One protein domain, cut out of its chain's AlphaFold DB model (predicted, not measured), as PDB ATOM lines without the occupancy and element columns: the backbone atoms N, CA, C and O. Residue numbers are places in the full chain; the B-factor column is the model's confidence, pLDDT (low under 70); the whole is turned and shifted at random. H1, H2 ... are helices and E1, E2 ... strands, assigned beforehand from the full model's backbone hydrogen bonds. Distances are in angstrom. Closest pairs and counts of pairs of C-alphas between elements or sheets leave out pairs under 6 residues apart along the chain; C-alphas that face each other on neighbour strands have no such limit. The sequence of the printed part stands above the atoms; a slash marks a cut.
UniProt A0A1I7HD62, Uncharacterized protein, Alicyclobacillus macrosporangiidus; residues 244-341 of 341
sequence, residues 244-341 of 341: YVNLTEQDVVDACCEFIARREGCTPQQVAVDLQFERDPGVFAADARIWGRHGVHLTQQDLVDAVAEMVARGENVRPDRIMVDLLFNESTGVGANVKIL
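Overview. This is residues 244 to 341 of the 341 residues of an uncharacterized protein of Alicyclobacillus macrosporangiidus (UniProt A0A1I7HD62). Two small antiparallel sheets, E1 E6 E5 and E2 E3 E4, stand as the two arms of a V, and helices H1 and H2 fill the space between them, crossing each other near the middle. H1 packs chiefly on the sheet E2 E3 E4 and H2 chiefly on the sheet E1 E6 E5. The printed part has 98 residues, with two named helices and six named strands in the order E1 H1 E2 E3 E4 H2 E5 E6, and its class is mixed, helices and strands. The whole is compact, with a radius of gyration of the C-alphas of 13.0 A and spans of 39 by 34 by 19 A.

Along the chain. One sheet has E1, residues 244 to 247, E6, residues 333 to 340 and 22.9 A long, and E5, residues 322 to 329 and 22.0 A long. C-alpha 244 is at (165.810, 226.679, 268.398) and C-alpha 340 at (159.444, 227.769, 267.562). The other sheet has E2, residues 271 to 278 and 22.4 A long, E3, residues 283 to 290 and 23.1 A long, and E4, residues 295 to 298. H1, residues 249 to 264, measures 22.4 A, and H2, residues 300 to 315, measures 22.7 A; C-alpha 300 is at (158.265, 210.847, 257.804).

Arrangement. E6 is the inner strand between E1 and E5; N 245 and O 338 are 2.8 A apart, and N 325 and O 337 2.9 A, within hydrogen-bond range. H2 is on this sheet at a height of 8.6 A, over E6 and E5, slantwise to the strands at 52 degrees to E6 on the local plane. Its closest C-alphas to E5 are those of Ala 308 and Ile 322, 5.9 A apart. H1 is on the same face with residues 249 to 253, over none of the strands. E2, E3 and E4 form a meander, each strand the antiparallel neighbour of the one before; N 274 and O 287 are 2.9 A apart, and N 288 and O 296 2.9 A, within hydrogen-bond range. H1 is on this sheet at a height of 8.4 A, over E2 and E3, slantwise at 57 degrees to E2 on the local plane; Cys 257 and Val 271 have the closest C-alphas of H1 and E2, 5.6 A apart. H2, on the same face, is over E4 and stands up from the sheet at 65 degrees. H1, with residues 252 to 259 alone, touches residues 303 to 310 of H2, about perpendicular at 85 degrees; the closest C-alphas are those of Phe 259 and Ala 306, 5.3 A apart. In both helices every O i to N i+4 pair is within hydrogen-bond range.

Size, cuts and confidence. The C-alphas of Gly 292 and Leu 341, 39.8 A apart, are the two farthest apart. The printed part has no cut, and no link is long. The mean pLDDT of the printed part is 94.7, and no printed residue is under 70.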
ATOM      1  N   TYR A 244     165.378 227.962 268.946       90.75
ATOM      2  CA  TYR A 244     165.810 226.679 268.398       90.75
ATOM      3  C   TYR A 244     166.050 225.655 269.513       90.75
ATOM      4  O   TYR A 244     166.610 225.982 270.560       90.75
ATOM      5  N   VAL A 245     165.634 224.413 269.273       92.12
ATOM      6  CA  VAL A 245     165.834 223.256 270.150       92.12
ATOM      7  C   VAL A 245     166.396 222.119 269.302       92.12
ATOM      8  O   VAL A 245     165.778 221.715 268.321       92.12
ATOM      9  N   ASN A 246     167.559 221.593 269.683       94.50
ATOM     10  CA  ASN A 246     168.193 220.472 268.990       94.50
ATOM     11  C   ASN A 246     167.918 219.188 269.781       94.50
ATOM     12  O   ASN A 246     168.288 219.091 270.951       94.50
ATOM     13  N   LEU A 247     167.269 218.217 269.143       94.56
ATOM     14  CA  LEU A 247     166.833 216.954 269.733       94.56
ATOM     15  C   LEU A 247     167.717 215.796 269.267       94.56
ATOM     16  O   LEU A 247     168.058 215.681 268.086       94.56
ATOM     17  N   THR A 248     168.064 214.916 270.202       96.19
ATOM     18  CA  THR A 248     168.853 213.707 269.940       96.19
ATOM     19  C   THR A 248     167.970 212.547 269.477       96.19
ATOM     20  O   THR A 248     166.750 212.581 269.628       96.19
ATOM     21  N   GLU A 249     168.589 211.470 268.985       95.94
ATOM     22  CA  GLU A 249     167.889 210.234 268.594       95.94
ATOM     23  C   GLU A 249     166.971 209.691 269.693       95.94
ATOM     24  O   GLU A 249     165.867 209.233 269.408       95.94
ATOM     25  N   GLN A 250     167.384 209.781 270.960       95.81
ATOM     26  CA  GLN A 250     166.555 209.315 272.073       95.81
ATOM     27  C   GLN A 250     165.321 210.197 272.280       95.81
ATOM     28  O   GLN A 250     164.248 209.667 272.548       95.81
ATOM     29  N   ASP A 251     165.444 211.513 272.093       96.50
ATOM     30  CA  ASP A 251     164.318 212.438 272.240       96.50
ATOM     31  C   ASP A 251     163.305 212.251 271.083       96.50
ATOM     32  O   ASP A 251     162.096 212.297 271.303       96.50
ATOM     33  N   VAL A 252     163.776 211.936 269.864       96.94
ATOM     34  CA  VAL A 252     162.914 211.562 268.719       96.94
ATOM     35  C   VAL A 252     162.230 210.202 268.941       96.94
ATOM     36  O   VAL A 252     161.036 210.061 268.669       96.94
ATOM     37  N   VAL A 253     162.945 209.203 269.476       97.12
ATOM     38  CA  VAL A 253     162.365 207.897 269.852       97.12
ATOM     39  C   VAL A 253     161.291 208.056 270.929       97.12
ATOM     40  O   VAL A 253     160.216 207.465 270.797       97.12
ATOM     41  N   ASP A 254     161.552 208.843 271.975       96.19
ATOM     42  CA  ASP A 254     160.595 209.079 273.059       96.19
ATOM     43  C   ASP A 254     159.350 209.833 272.549       96.19
ATOM     44  O   ASP A 254     158.229 209.420 272.866       96.19
ATOM     45  N   ALA A 255     159.514 210.831 271.666       97.06
ATOM     46  CA  ALA A 255     158.405 211.501 270.977       97.06
ATOM     47  C   ALA A 255     157.509 210.506 270.216       97.06
ATOM     48  O   ALA A 255     156.287 210.494 270.393       97.06
ATOM     49  N   CYS A 256     158.112 209.617 269.418       97.75
ATOM     50  CA  CYS A 256     157.389 208.600 268.650       97.75
ATOM     51  C   CYS A 256     156.685 207.574 269.551       97.75
ATOM     52  O   CYS A 256     155.540 207.195 269.288       97.75
ATOM     53  N   CYS A 257     157.340 207.140 270.636       96.88
ATOM     54  CA  CYS A 257     156.738 206.237 271.619       96.88
ATOM     55  C   CYS A 257     155.495 206.867 272.261       96.88
ATOM     56  O   CYS A 257     154.486 206.184 272.441       96.88
ATOM     57  N   GLU A 258     155.549 208.158 272.600       96.06
ATOM     58  CA  GLU A 258     154.425 208.859 273.214       96.06
ATOM     59  C   GLU A 258     153.280 209.131 272.225       96.06
ATOM     60  O   GLU A 258     152.111 208.941 272.569       96.06
ATOM     61  N   PHE A 259     153.605 209.525 270.991       97.06
ATOM     62  CA  PHE A 259     152.641 209.747 269.910       97.06
ATOM     63  C   PHE A 259     151.815 208.486 269.622       97.06
ATOM     64  O   PHE A 259     150.581 208.518 269.660       97.06
ATOM     65  N   ILE A 260     152.482 207.341 269.440       96.94
ATOM     66  CA  ILE A 260     151.806 206.054 269.235       96.94
ATOM     67  C   ILE A 260     151.010 205.638 270.465       96.94
ATOM     68  O   ILE A 260     149.868 205.208 270.326       96.94
ATOM     69  N   ALA A 261     151.575 205.772 271.667       95.75
ATOM     70  CA  ALA A 261     150.888 205.381 272.892       95.75
ATOM     71  C   ALA A 261     149.532 206.085 273.048       95.75
ATOM     72  O   ALA A 261     148.534 205.440 273.381       95.75
ATOM     73  N   ARG A 262     149.478 207.384 272.718       94.94
ATOM     74  CA  ARG A 262     148.243 208.178 272.716       94.94
ATOM     75  C   ARG A 262     147.281 207.776 271.593       94.94
ATOM     76  O   ARG A 262     146.087 207.665 271.856       94.94
ATOM     77  N   ARG A 263     147.783 207.489 270.384       95.12
ATOM     78  CA  ARG A 263     146.978 207.013 269.236       95.12
ATOM     79  C   ARG A 263     146.341 205.637 269.479       95.12
ATOM     80  O   ARG A 263     145.204 205.412 269.082       95.12
ATOM     81  N   GLU A 264     147.055 204.736 270.152       94.56
ATOM     82  CA  GLU A 264     146.689 203.320 270.331       94.56
ATOM     83  C   GLU A 264     146.067 202.985 271.699       94.56
ATOM     84  O   GLU A 264     145.699 201.829 271.951       94.56
ATOM     85  N   GLY A 265     145.959 203.979 272.590       94.38
ATOM     86  CA  GLY A 265     145.387 203.835 273.931       94.38
ATOM     87  C   GLY A 265     146.216 202.950 274.869       94.38
ATOM     88  O   GLY A 265     145.653 202.235 275.696       94.38
ATOM     89  N   CYS A 266     147.543 202.953 274.721       93.81
ATOM     90  CA  CYS A 266     148.472 202.141 275.516       93.81
ATOM     91  C   CYS A 266     149.492 203.020 276.261       93.81
ATOM     92  O   CYS A 266     149.446 204.246 276.164       93.81
ATOM     93  N   THR A 267     150.397 202.433 277.052       93.81
ATOM     94  CA  THR A 267     151.432 203.229 277.739       93.81
ATOM     95  C   THR A 267     152.710 203.336 276.896       93.81
ATOM     96  O   THR A 267     153.089 202.356 276.252       93.81
ATOM     97  N   PRO A 268     153.461 204.460 276.933       92.44
ATOM     98  CA  PRO A 268     154.699 204.609 276.154       92.44
ATOM     99  C   PRO A 268     155.763 203.535 276.431       92.44
ATOM    100  O   PRO A 268     156.627 203.283 275.601       92.44
ATOM    101  N   GLN A 269     155.704 202.860 277.587       90.19
ATOM    102  CA  GLN A 269     156.625 201.769 277.927       90.19
ATOM    103  C   GLN A 269     156.281 200.437 277.236       90.19
ATOM    104  O   GLN A 269     157.115 199.533 277.226       90.19
ATOM    105  N   GLN A 270     155.071 200.297 276.685       93.81
ATOM    106  CA  GLN A 270     154.644 199.137 275.892       93.81
ATOM    107  C   GLN A 270     155.026 199.266 274.410       93.81
ATOM    108  O   GLN A 270     154.918 198.281 273.678       93.81
ATOM    109  N   VAL A 271     155.485 200.452 273.992       95.44
ATOM    110  CA  VAL A 271     155.949 200.759 272.638       95.44
ATOM    111  C   VAL A 271     157.480 200.663 272.577       95.44
ATOM    112  O   VAL A 271     158.206 201.178 273.435       95.44
ATOM    113  N   ALA A 272     157.980 199.993 271.544       95.81
ATOM    114  CA  ALA A 272     159.361 200.082 271.089       95.81
ATOM    115  C   ALA A 272     159.360 200.656 269.670       95.81
ATOM    116  O   ALA A 272     158.579 200.195 268.845       95.81
ATOM    117  N   VAL A 273     160.205 201.649 269.399       96.50
ATOM    118  CA  VAL A 273     160.336 202.287 268.083       96.50
ATOM    119  C   VAL A 273     161.757 202.060 267.581       96.50
ATOM    120  O   VAL A 273     162.710 202.384 268.289       96.50
ATOM    121  N   ASP A 274     161.880 201.516 266.374       96.69
ATOM    122  CA  ASP A 274     163.133 201.392 265.634       96.69
ATOM    123  C   ASP A 274     163.124 202.442 264.505       96.69
ATOM    124  O   ASP A 274     162.370 202.312 263.536       96.69
ATOM    125  N   LEU A 275     163.932 203.501 264.643       96.75
ATOM    126  CA  LEU A 275     164.078 204.541 263.616       96.75
ATOM    127  C   LEU A 275     164.830 204.002 262.391       96.75
ATOM    128  O   LEU A 275     165.778 203.224 262.514       96.75
ATOM    129  N   GLN A 276     164.422 204.450 261.207       96.38
ATOM    130  CA  GLN A 276     164.982 204.061 259.918       96.38
ATOM    131  C   GLN A 276     165.288 205.314 259.092       96.38
ATOM    132  O   GLN A 276     164.498 206.257 259.037       96.38
ATOM    133  N   PHE A 277     166.447 205.316 258.443       96.19
ATOM    134  CA  PHE A 277     166.838 206.343 257.486       96.19
ATOM    135  C   PHE A 277     167.409 205.664 256.247       96.19
ATOM    136  O   PHE A 277     168.396 204.927 256.334       96.19
ATOM    137  N   GLU A 278     166.786 205.907 255.101       94.31
ATOM    138  CA  GLU A 278     167.246 205.413 253.810       94.31
ATOM    139  C   GLU A 278     167.992 206.542 253.093       94.31
ATOM    140  O   GLU A 278     167.386 207.540 252.715       94.31
ATOM    141  N   ARG A 279     169.318 206.402 252.928       90.06
ATOM    142  CA  ARG A 279     170.198 207.463 252.389       90.06
ATOM    143  C   ARG A 279     169.766 207.962 251.009       90.06
ATOM    144  O   ARG A 279     169.833 209.161 250.768       90.06
ATOM    145  N   ASP A 280     169.298 207.055 250.161       88.81
ATOM    146  CA  ASP A 280     168.794 207.320 248.816       88.81
ATOM    147  C   ASP A 280     167.392 206.684 248.745       88.81
ATOM    148  O   ASP A 280     167.299 205.491 248.461       88.81
ATOM    149  N   PRO A 281     166.313 207.414 249.109       88.69
ATOM    150  CA  PRO A 281     166.054 208.791 248.668       88.69
ATOM    151  C   PRO A 281     166.229 209.896 249.730       88.69
ATOM    152  O   PRO A 281     165.828 211.033 249.485       88.69
ATOM    153  N   GLY A 282     166.776 209.592 250.908       91.12
ATOM    154  CA  GLY A 282     166.859 210.522 252.041       91.12
ATOM    155  C   GLY A 282     165.598 210.523 252.911       91.12
ATOM    156  O   GLY A 282     165.256 211.547 253.500       91.12
ATOM    157  N   VAL A 283     164.882 209.395 252.953       95.25
ATOM    158  CA  VAL A 283     163.584 209.258 253.630       95.25
ATOM    159  C   VAL A 283     163.773 208.799 255.071       95.25
ATOM    160  O   VAL A 283     164.516 207.853 255.349       95.25
ATOM    161  N   PHE A 284     163.054 209.449 255.986       97.06
ATOM    162  CA  PHE A 284     162.941 209.035 257.383       97.06
ATOM    163  C   PHE A 284     161.662 208.215 257.585       97.06
ATOM    164  O   PHE A 284     160.579 208.617 257.163       97.06
ATOM    165  N   ALA A 285     161.775 207.084 258.268       97.50
ATOM    166  CA  ALA A 285     160.648 206.244 258.659       97.50
ATOM    167  C   ALA A 285     160.911 205.641 260.043       97.50
ATOM    168  O   ALA A 285     162.018 205.738 260.578       97.50
ATOM    169  N   ALA A 286     159.912 205.012 260.651       97.56
ATOM    170  CA  ALA A 286     160.144 204.219 261.853       97.56
ATOM    171  C   ALA A 286     159.176 203.043 261.946       97.56
ATOM    172  O   ALA A 286     157.991 203.182 261.656       97.56
ATOM    173  N   ASP A 287     159.665 201.900 262.418       97.00
ATOM    174  CA  ASP A 287     158.808 200.765 262.745       97.00
ATOM    175  C   ASP A 287     158.578 200.720 264.248       97.00
ATOM    176  O   ASP A 287     159.505 200.563 265.045       97.00
ATOM    177  N   ALA A 288     157.316 200.811 264.647       96.62
ATOM    178  CA  ALA A 288     156.913 200.700 266.030       96.62
ATOM    179  C   ALA A 288     156.288 199.341 266.327       96.62
ATOM    180  O   ALA A 288     155.513 198.790 265.547       96.62
ATOM    181  N   ARG A 289     156.600 198.795 267.498       96.75
ATOM    182  CA  ARG A 289     156.136 197.491 267.966       96.75
ATOM    183  C   ARG A 289     155.511 197.663 269.337       96.75
ATOM    184  O   ARG A 289     156.187 198.047 270.290       96.75
ATOM    185  N   ILE A 290     154.222 197.360 269.429       94.81
ATOM    186  CA  ILE A 290     153.468 197.368 270.683       94.81
ATOM    187  C   ILE A 290     153.384 195.927 271.172       94.81
ATOM    188  O   ILE A 290     153.023 195.029 270.410       94.81
ATOM    189  N   TRP A 291     153.740 195.673 272.432       89.00
ATOM    190  CA  TRP A 291     153.782 194.303 272.952       89.00
ATOM    191  C   TRP A 291     152.397 193.632 272.863       89.00
ATOM    192  O   TRP A 291     151.455 194.032 273.540       89.00
ATOM    193  N   GLY A 292     152.290 192.594 272.025       86.81
ATOM    194  CA  GLY A 292     151.061 191.819 271.830       86.81
ATOM    195  C   GLY A 292     150.141 192.326 270.714       86.81
ATOM    196  O   GLY A 292     149.063 191.764 270.541       86.81
ATOM    197  N   ARG A 293     150.548 193.344 269.942       90.62
ATOM    198  CA  ARG A 293     149.862 193.789 268.715       90.62
ATOM    199  C   ARG A 293     150.789 193.686 267.499       90.62
ATOM    200  O   ARG A 293     151.983 193.416 267.623       90.62
ATOM    201  N   HIS A 294     150.219 193.904 266.315       87.88
ATOM    202  CA  HIS A 294     150.984 194.091 265.084       87.88
ATOM    203  C   HIS A 294     151.854 195.356 265.160       87.88
ATOM    204  O   HIS A 294     151.580 196.268 265.943       87.88
ATOM    205  N   GLY A 295     152.918 195.392 264.355       90.44
ATOM    206  CA  GLY A 295     153.733 196.593 264.206       90.44
ATOM    207  C   GLY A 295     152.973 197.700 263.474       90.44
ATOM    208  O   GLY A 295     152.152 197.417 262.602       90.44
ATOM    209  N   VAL A 296     153.264 198.947 263.830       95.69
ATOM    210  CA  VAL A 296     152.757 200.155 263.175       95.69
ATOM    211  C   VAL A 296     153.934 200.817 262.471       95.69
ATOM    212  O   VAL A 296     154.932 201.136 263.114       95.69
ATOM    213  N   HIS A 297     153.821 201.015 261.162       97.19
ATOM    214  CA  HIS A 297     154.801 201.773 260.392       97.19
ATOM    215  C   HIS A 297     154.483 203.271 260.495       97.19
ATOM    216  O   HIS A 297     153.337 203.671 260.280       97.19
ATOM    217  N   LEU A 298     155.481 204.082 260.838       97.62
ATOM    218  CA  LEU A 298     155.413 205.539 260.886       97.62
ATOM    219  C   LEU A 298     156.090 206.131 259.653       97.62
ATOM    220  O   LEU A 298     157.251 205.831 259.363       97.62
ATOM    221  N   THR A 299     155.375 207.020 258.970       97.81
ATOM    222  CA  THR A 299     155.930 207.810 257.871       97.81
ATOM    223  C   THR A 299     156.772 208.974 258.398       97.81
ATOM    224  O   THR A 299     156.676 209.359 259.565       97.81
ATOM    225  N   GLN A 300     157.543 209.606 257.510       97.25
ATOM    226  CA  GLN A 300     158.265 210.847 257.804       97.25
ATOM    227  C   GLN A 300     157.371 211.948 258.399       97.25
ATOM    228  O   GLN A 300     157.828 212.714 259.246       97.25
ATOM    229  N   GLN A 301     156.101 212.023 257.986       97.38
ATOM    230  CA  GLN A 301     155.161 212.999 258.536       97.38
ATOM    231  C   GLN A 301     154.739 212.630 259.963       97.38
ATOM    232  O   GLN A 301     154.733 213.507 260.820       97.38
ATOM    233  N   ASP A 302     154.476 211.350 260.255       97.88
ATOM    234  CA  ASP A 302     154.166 210.916 261.625       97.88
ATOM    235  C   ASP A 302     155.340 211.204 262.589       97.88
ATOM    236  O   ASP A 302     155.117 211.552 263.746       97.88
ATOM    237  N   LEU A 303     156.592 211.098 262.118       97.94
ATOM    238  CA  LEU A 303     157.803 211.480 262.867       97.94
ATOM    239  C   LEU A 303     157.854 212.987 263.167       97.94
ATOM    240  O   LEU A 303     158.119 213.383 264.305       97.94
ATOM    241  N   VAL A 304     157.589 213.826 262.160       97.81
ATOM    242  CA  VAL A 304     157.514 215.291 262.300       97.81
ATOM    243  C   VAL A 304     156.406 215.689 263.276       97.81
ATOM    244  O   VAL A 304     156.660 216.465 264.198       97.81
ATOM    245  N   ASP A 305     155.211 215.116 263.127       97.62
ATOM    246  CA  ASP A 305     154.051 215.399 263.975       97.62
ATOM    247  C   ASP A 305     154.297 214.960 265.429       97.62
ATOM    248  O   ASP A 305     153.995 215.707 266.362       97.62
ATOM    249  N   ALA A 306     154.911 213.789 265.640       97.69
ATOM    250  CA  ALA A 306     155.281 213.293 266.965       97.69
ATOM    251  C   ALA A 306     156.256 214.237 267.692       97.69
ATOM    252  O   ALA A 306     156.043 214.571 268.863       97.69
ATOM    253  N   VAL A 307     157.306 214.692 266.999       97.88
ATOM    254  CA  VAL A 307     158.295 215.633 267.549       97.88
ATOM    255  C   VAL A 307     157.667 217.003 267.814       97.88
ATOM    256  O   VAL A 307     157.858 217.561 268.898       97.88
ATOM    257  N   ALA A 308     156.881 217.528 266.870       97.19
ATOM    258  CA  ALA A 308     156.199 218.809 267.022       97.19
ATOM    259  C   ALA A 308     155.247 218.798 268.227       97.19
ATOM    260  O   ALA A 308     155.256 219.734 269.025       97.19
ATOM    261  N   GLU A 309     154.465 217.730 268.418       96.06
ATOM    262  CA  GLU A 309     153.533 217.631 269.544       96.06
ATOM    263  C   GLU A 309     154.244 217.459 270.901       96.06
ATOM    264  O   GLU A 309     153.783 218.000 271.910       96.06
ATOM    265  N   MET A 310     155.383 216.753 270.940       95.69
ATOM    266  CA  MET A 310     156.207 216.645 272.150       95.69
ATOM    267  C   MET A 310     156.734 218.022 272.583       95.69
ATOM    268  O   MET A 310     156.555 218.414 273.739       95.69
ATOM    269  N   VAL A 311     157.337 218.783 271.660       95.19
ATOM    270  CA  VAL A 311     157.885 220.118 271.964       95.19
ATOM    271  C   VAL A 311     156.770 221.118 272.277       95.19
ATOM    272  O   VAL A 311     156.889 221.875 273.238       95.19
ATOM    273  N   ALA A 312     155.646 221.068 271.552       94.62
ATOM    274  CA  ALA A 312     154.449 221.866 271.833       94.62
ATOM    275  C   ALA A 312     153.986 221.717 273.284       94.62
ATOM    276  O   ALA A 312     153.715 222.708 273.964       94.62
ATOM    277  N   ARG A 313     153.943 220.477 273.787       92.56
ATOM    278  CA  ARG A 313     153.539 220.208 275.167       92.56
ATOM    279  C   ARG A 313     154.576 220.667 276.188       92.56
ATOM    280  O   ARG A 313     154.177 221.189 277.225       92.56
ATOM    281  N   GLY A 314     155.867 220.477 275.912       90.38
ATOM    282  CA  GLY A 314     156.947 220.915 276.801       90.38
ATOM    283  C   GLY A 314     157.003 222.437 276.967       90.38
ATOM    284  O   GLY A 314     157.165 222.929 278.077       90.38
ATOM    285  N   GLU A 315     156.801 223.175 275.876       90.06
ATOM    286  CA  GLU A 315     156.891 224.642 275.841       90.06
ATOM    287  C   GLU A 315     155.534 225.350 276.018       90.06
ATOM    288  O   GLU A 315     155.470 226.578 276.048       90.06
ATOM    289  N   ASN A 316     154.437 224.593 276.140       92.38
ATOM    290  CA  ASN A 316     153.057 225.099 276.182       92.38
ATOM    291  C   ASN A 316     152.702 226.008 274.979       92.38
ATOM    292  O   ASN A 316     151.954 226.983 275.095       92.38
ATOM    293  N   VAL A 317     153.244 225.673 273.806       93.31
ATOM    294  CA  VAL A 317     152.988 226.337 272.518       93.31
ATOM    295  C   VAL A 317     152.097 225.430 271.664       93.31
ATOM    296  O   VAL A 317     152.070 224.216 271.842       93.31
ATOM    297  N   ARG A 318     151.329 225.991 270.726       93.06
ATOM    298  CA  ARG A 318     150.541 225.173 269.793       93.06
ATOM    299  C   ARG A 318     151.453 224.488 268.750       93.06
ATOM    300  O   ARG A 318     152.365 225.152 268.257       93.06
ATOM    301  N   PRO A 319     151.187 223.231 268.334       91.44
ATOM    302  CA  PRO A 319     152.017 222.529 267.344       91.44
ATOM    303  C   PRO A 319     152.151 223.239 265.988       91.44
ATOM    304  O   PRO A 319     153.176 223.105 265.332       91.44
ATOM    305  N   ASP A 320     151.166 224.045 265.575       93.88
ATOM    306  CA  ASP A 320     151.193 224.801 264.312       93.88
ATOM    307  C   ASP A 320     152.192 225.976 264.296       93.88
ATOM    308  O   ASP A 320     152.382 226.612 263.262       93.88
ATOM    309  N   ARG A 321     152.855 226.252 265.427       93.62
ATOM    310  CA  ARG A 321     153.967 227.209 265.553       93.62
ATOM    311  C   ARG A 321     155.337 226.537 265.639       93.62
ATOM    312  O   ARG A 321     156.310 227.179 266.027       93.62
ATOM    313  N   ILE A 322     155.420 225.247 265.329       95.12
ATOM    314  CA  ILE A 322     156.647 224.468 265.463       95.12
ATOM    315  C   ILE A 322     157.038 223.915 264.098       95.12
ATOM    316  O   ILE A 322     156.321 223.112 263.508       95.12
ATOM    317  N   MET A 323     158.197 224.345 263.607       96.44
ATOM    318  CA  MET A 323     158.843 223.742 262.445       96.44
ATOM    319  C   MET A 323     159.839 222.691 262.927       96.44
ATOM    320  O   MET A 323     160.624 222.960 263.838       96.44
ATOM    321  N   VAL A 324     159.815 221.510 262.314       97.00
ATOM    322  CA  VAL A 324     160.714 220.394 262.625       97.00
ATOM    323  C   VAL A 324     161.457 219.997 261.356       97.00
ATOM    324  O   VAL A 324     160.835 219.591 260.374       97.00
ATOM    325  N   ASP A 325     162.782 220.077 261.410       97.19
ATOM    326  CA  ASP A 325     163.687 219.570 260.387       97.19
ATOM    327  C   ASP A 325     164.330 218.277 260.906       97.19
ATOM    328  O   ASP A 325     165.071 218.293 261.894       97.19
ATOM    329  N   LEU A 326     164.041 217.147 260.256       97.25
ATOM    330  CA  LEU A 326     164.692 215.873 260.567       97.25
ATOM    331  C   LEU A 326     166.089 215.829 259.939       97.25
ATOM    332  O   LEU A 326     166.305 216.278 258.810       97.25
ATOM    333  N   LEU A 327     167.035 215.276 260.695       96.56
ATOM    334  CA  LEU A 327     168.457 215.245 260.372       96.56
ATOM    335  C   LEU A 327     169.001 213.832 260.560       96.56
ATOM    336  O   LEU A 327     168.662 213.162 261.534       96.56
ATOM    337  N   PHE A 328     169.900 213.393 259.682       96.25
ATOM    338  CA  PHE A 328     170.673 212.167 259.891       96.25
ATOM    339  C   PHE A 328     172.171 212.462 259.978       96.25
ATOM    340  O   PHE A 328     172.738 213.132 259.115       96.25
ATOM    341  N   ASN A 329     172.826 211.898 260.992       94.06
ATOM    342  CA  ASN A 329     174.272 211.960 261.172       94.06
ATOM    343  C   ASN A 329     174.803 210.564 261.527       94.06
ATOM    344  O   ASN A 329     174.346 209.933 262.477       94.06
ATOM    345  N   GLU A 330     175.817 210.093 260.795       91.75
ATOM    346  CA  GLU A 330     176.408 208.756 260.969       91.75
ATOM    347  C   GLU A 330     176.929 208.475 262.392       91.75
ATOM    348  O   GLU A 330     177.036 207.316 262.794       91.75
ATOM    349  N   SER A 331     177.270 209.521 263.152       92.31
ATOM    350  CA  SER A 331     177.822 209.406 264.508       92.31
ATOM    351  C   SER A 331     176.777 209.464 265.629       92.31
ATOM    352  O   SER A 331     177.004 208.866 266.681       92.31
ATOM    353  N   THR A 332     175.646 210.148 265.417       87.75
ATOM    354  CA  THR A 332     174.614 210.400 266.446       87.75
ATOM    355  C   THR A 332     173.232 209.839 266.111       87.75
ATOM    356  O   THR A 332     172.327 209.992 266.923       87.75
ATOM    357  N   GLY A 333     173.059 209.222 264.939       93.88
ATOM    358  CA  GLY A 333     171.784 208.683 264.473       93.88
ATOM    359  C   GLY A 333     170.873 209.735 263.833       93.88
ATOM    360  O   GLY A 333     171.327 210.761 263.318       93.88
ATOM    361  N   VAL A 334     169.571 209.447 263.845       94.88
ATOM    362  CA  VAL A 334     168.514 210.390 263.450       94.88
ATOM    363  C   VAL A 334     168.311 211.398 264.583       94.88
ATOM    364  O   VAL A 334     168.213 211.001 265.735       94.88
ATOM    365  N   GLY A 335     168.226 212.686 264.280       96.62
ATOM    366  CA  GLY A 335     167.880 213.746 265.229       96.62
ATOM    367  C   GLY A 335     166.896 214.734 264.611       96.62
ATOM    368  O   GLY A 335     166.449 214.547 263.477       96.62
ATOM    369  N   ALA A 336     166.568 215.798 265.340       97.19
ATOM    370  CA  ALA A 336     165.706 216.856 264.823       97.19
ATOM    371  C   ALA A 336     166.160 218.239 265.299       97.19
ATOM    372  O   ALA A 336     166.423 218.430 266.486       97.19
ATOM    373  N   ASN A 337     166.189 219.213 264.394       96.69
ATOM    374  CA  ASN A 337     166.250 220.623 264.762       96.69
ATOM    375  C   ASN A 337     164.830 221.184 264.747       96.69
ATOM    376  O   ASN A 337     164.094 221.027 263.775       96.69
ATOM    377  N   VAL A 338     164.446 221.838 265.836       96.00
ATOM    378  CA  VAL A 338     163.096 222.359 266.037       96.00
ATOM    379  C   VAL A 338     163.161 223.870 266.197       96.00
ATOM    380  O   VAL A 338     163.968 224.377 266.972       96.00
ATOM    381  N   LYS A 339     162.304 224.592 265.475       95.00
ATOM    382  CA  LYS A 339     162.191 226.052 265.509       95.00
ATOM    383  C   LYS A 339     160.785 226.452 265.944       95.00
ATOM    384  O   LYS A 339     159.807 226.049 265.318       95.00
ATOM    385  N   ILE A 340     160.700 227.268 266.990       92.75
ATOM    386  CA  ILE A 340     159.444 227.769 267.562       92.75
ATOM    387  C   ILE A 340     159.182 229.200 267.050       92.75
ATOM    388  O   ILE A 340     160.112 230.012 267.014       92.75
ATOM    389  N   LEU A 341     157.933 229.479 266.640       88.81
ATOM    390  CA  LEU A 341     157.463 230.705 265.962       88.81
ATOM    391  C   LEU A 341     156.485 231.577 266.787       88.81
ATOM    392  O   LEU A 341     155.530 231.045 267.409       88.81
TER     393      LEU A 341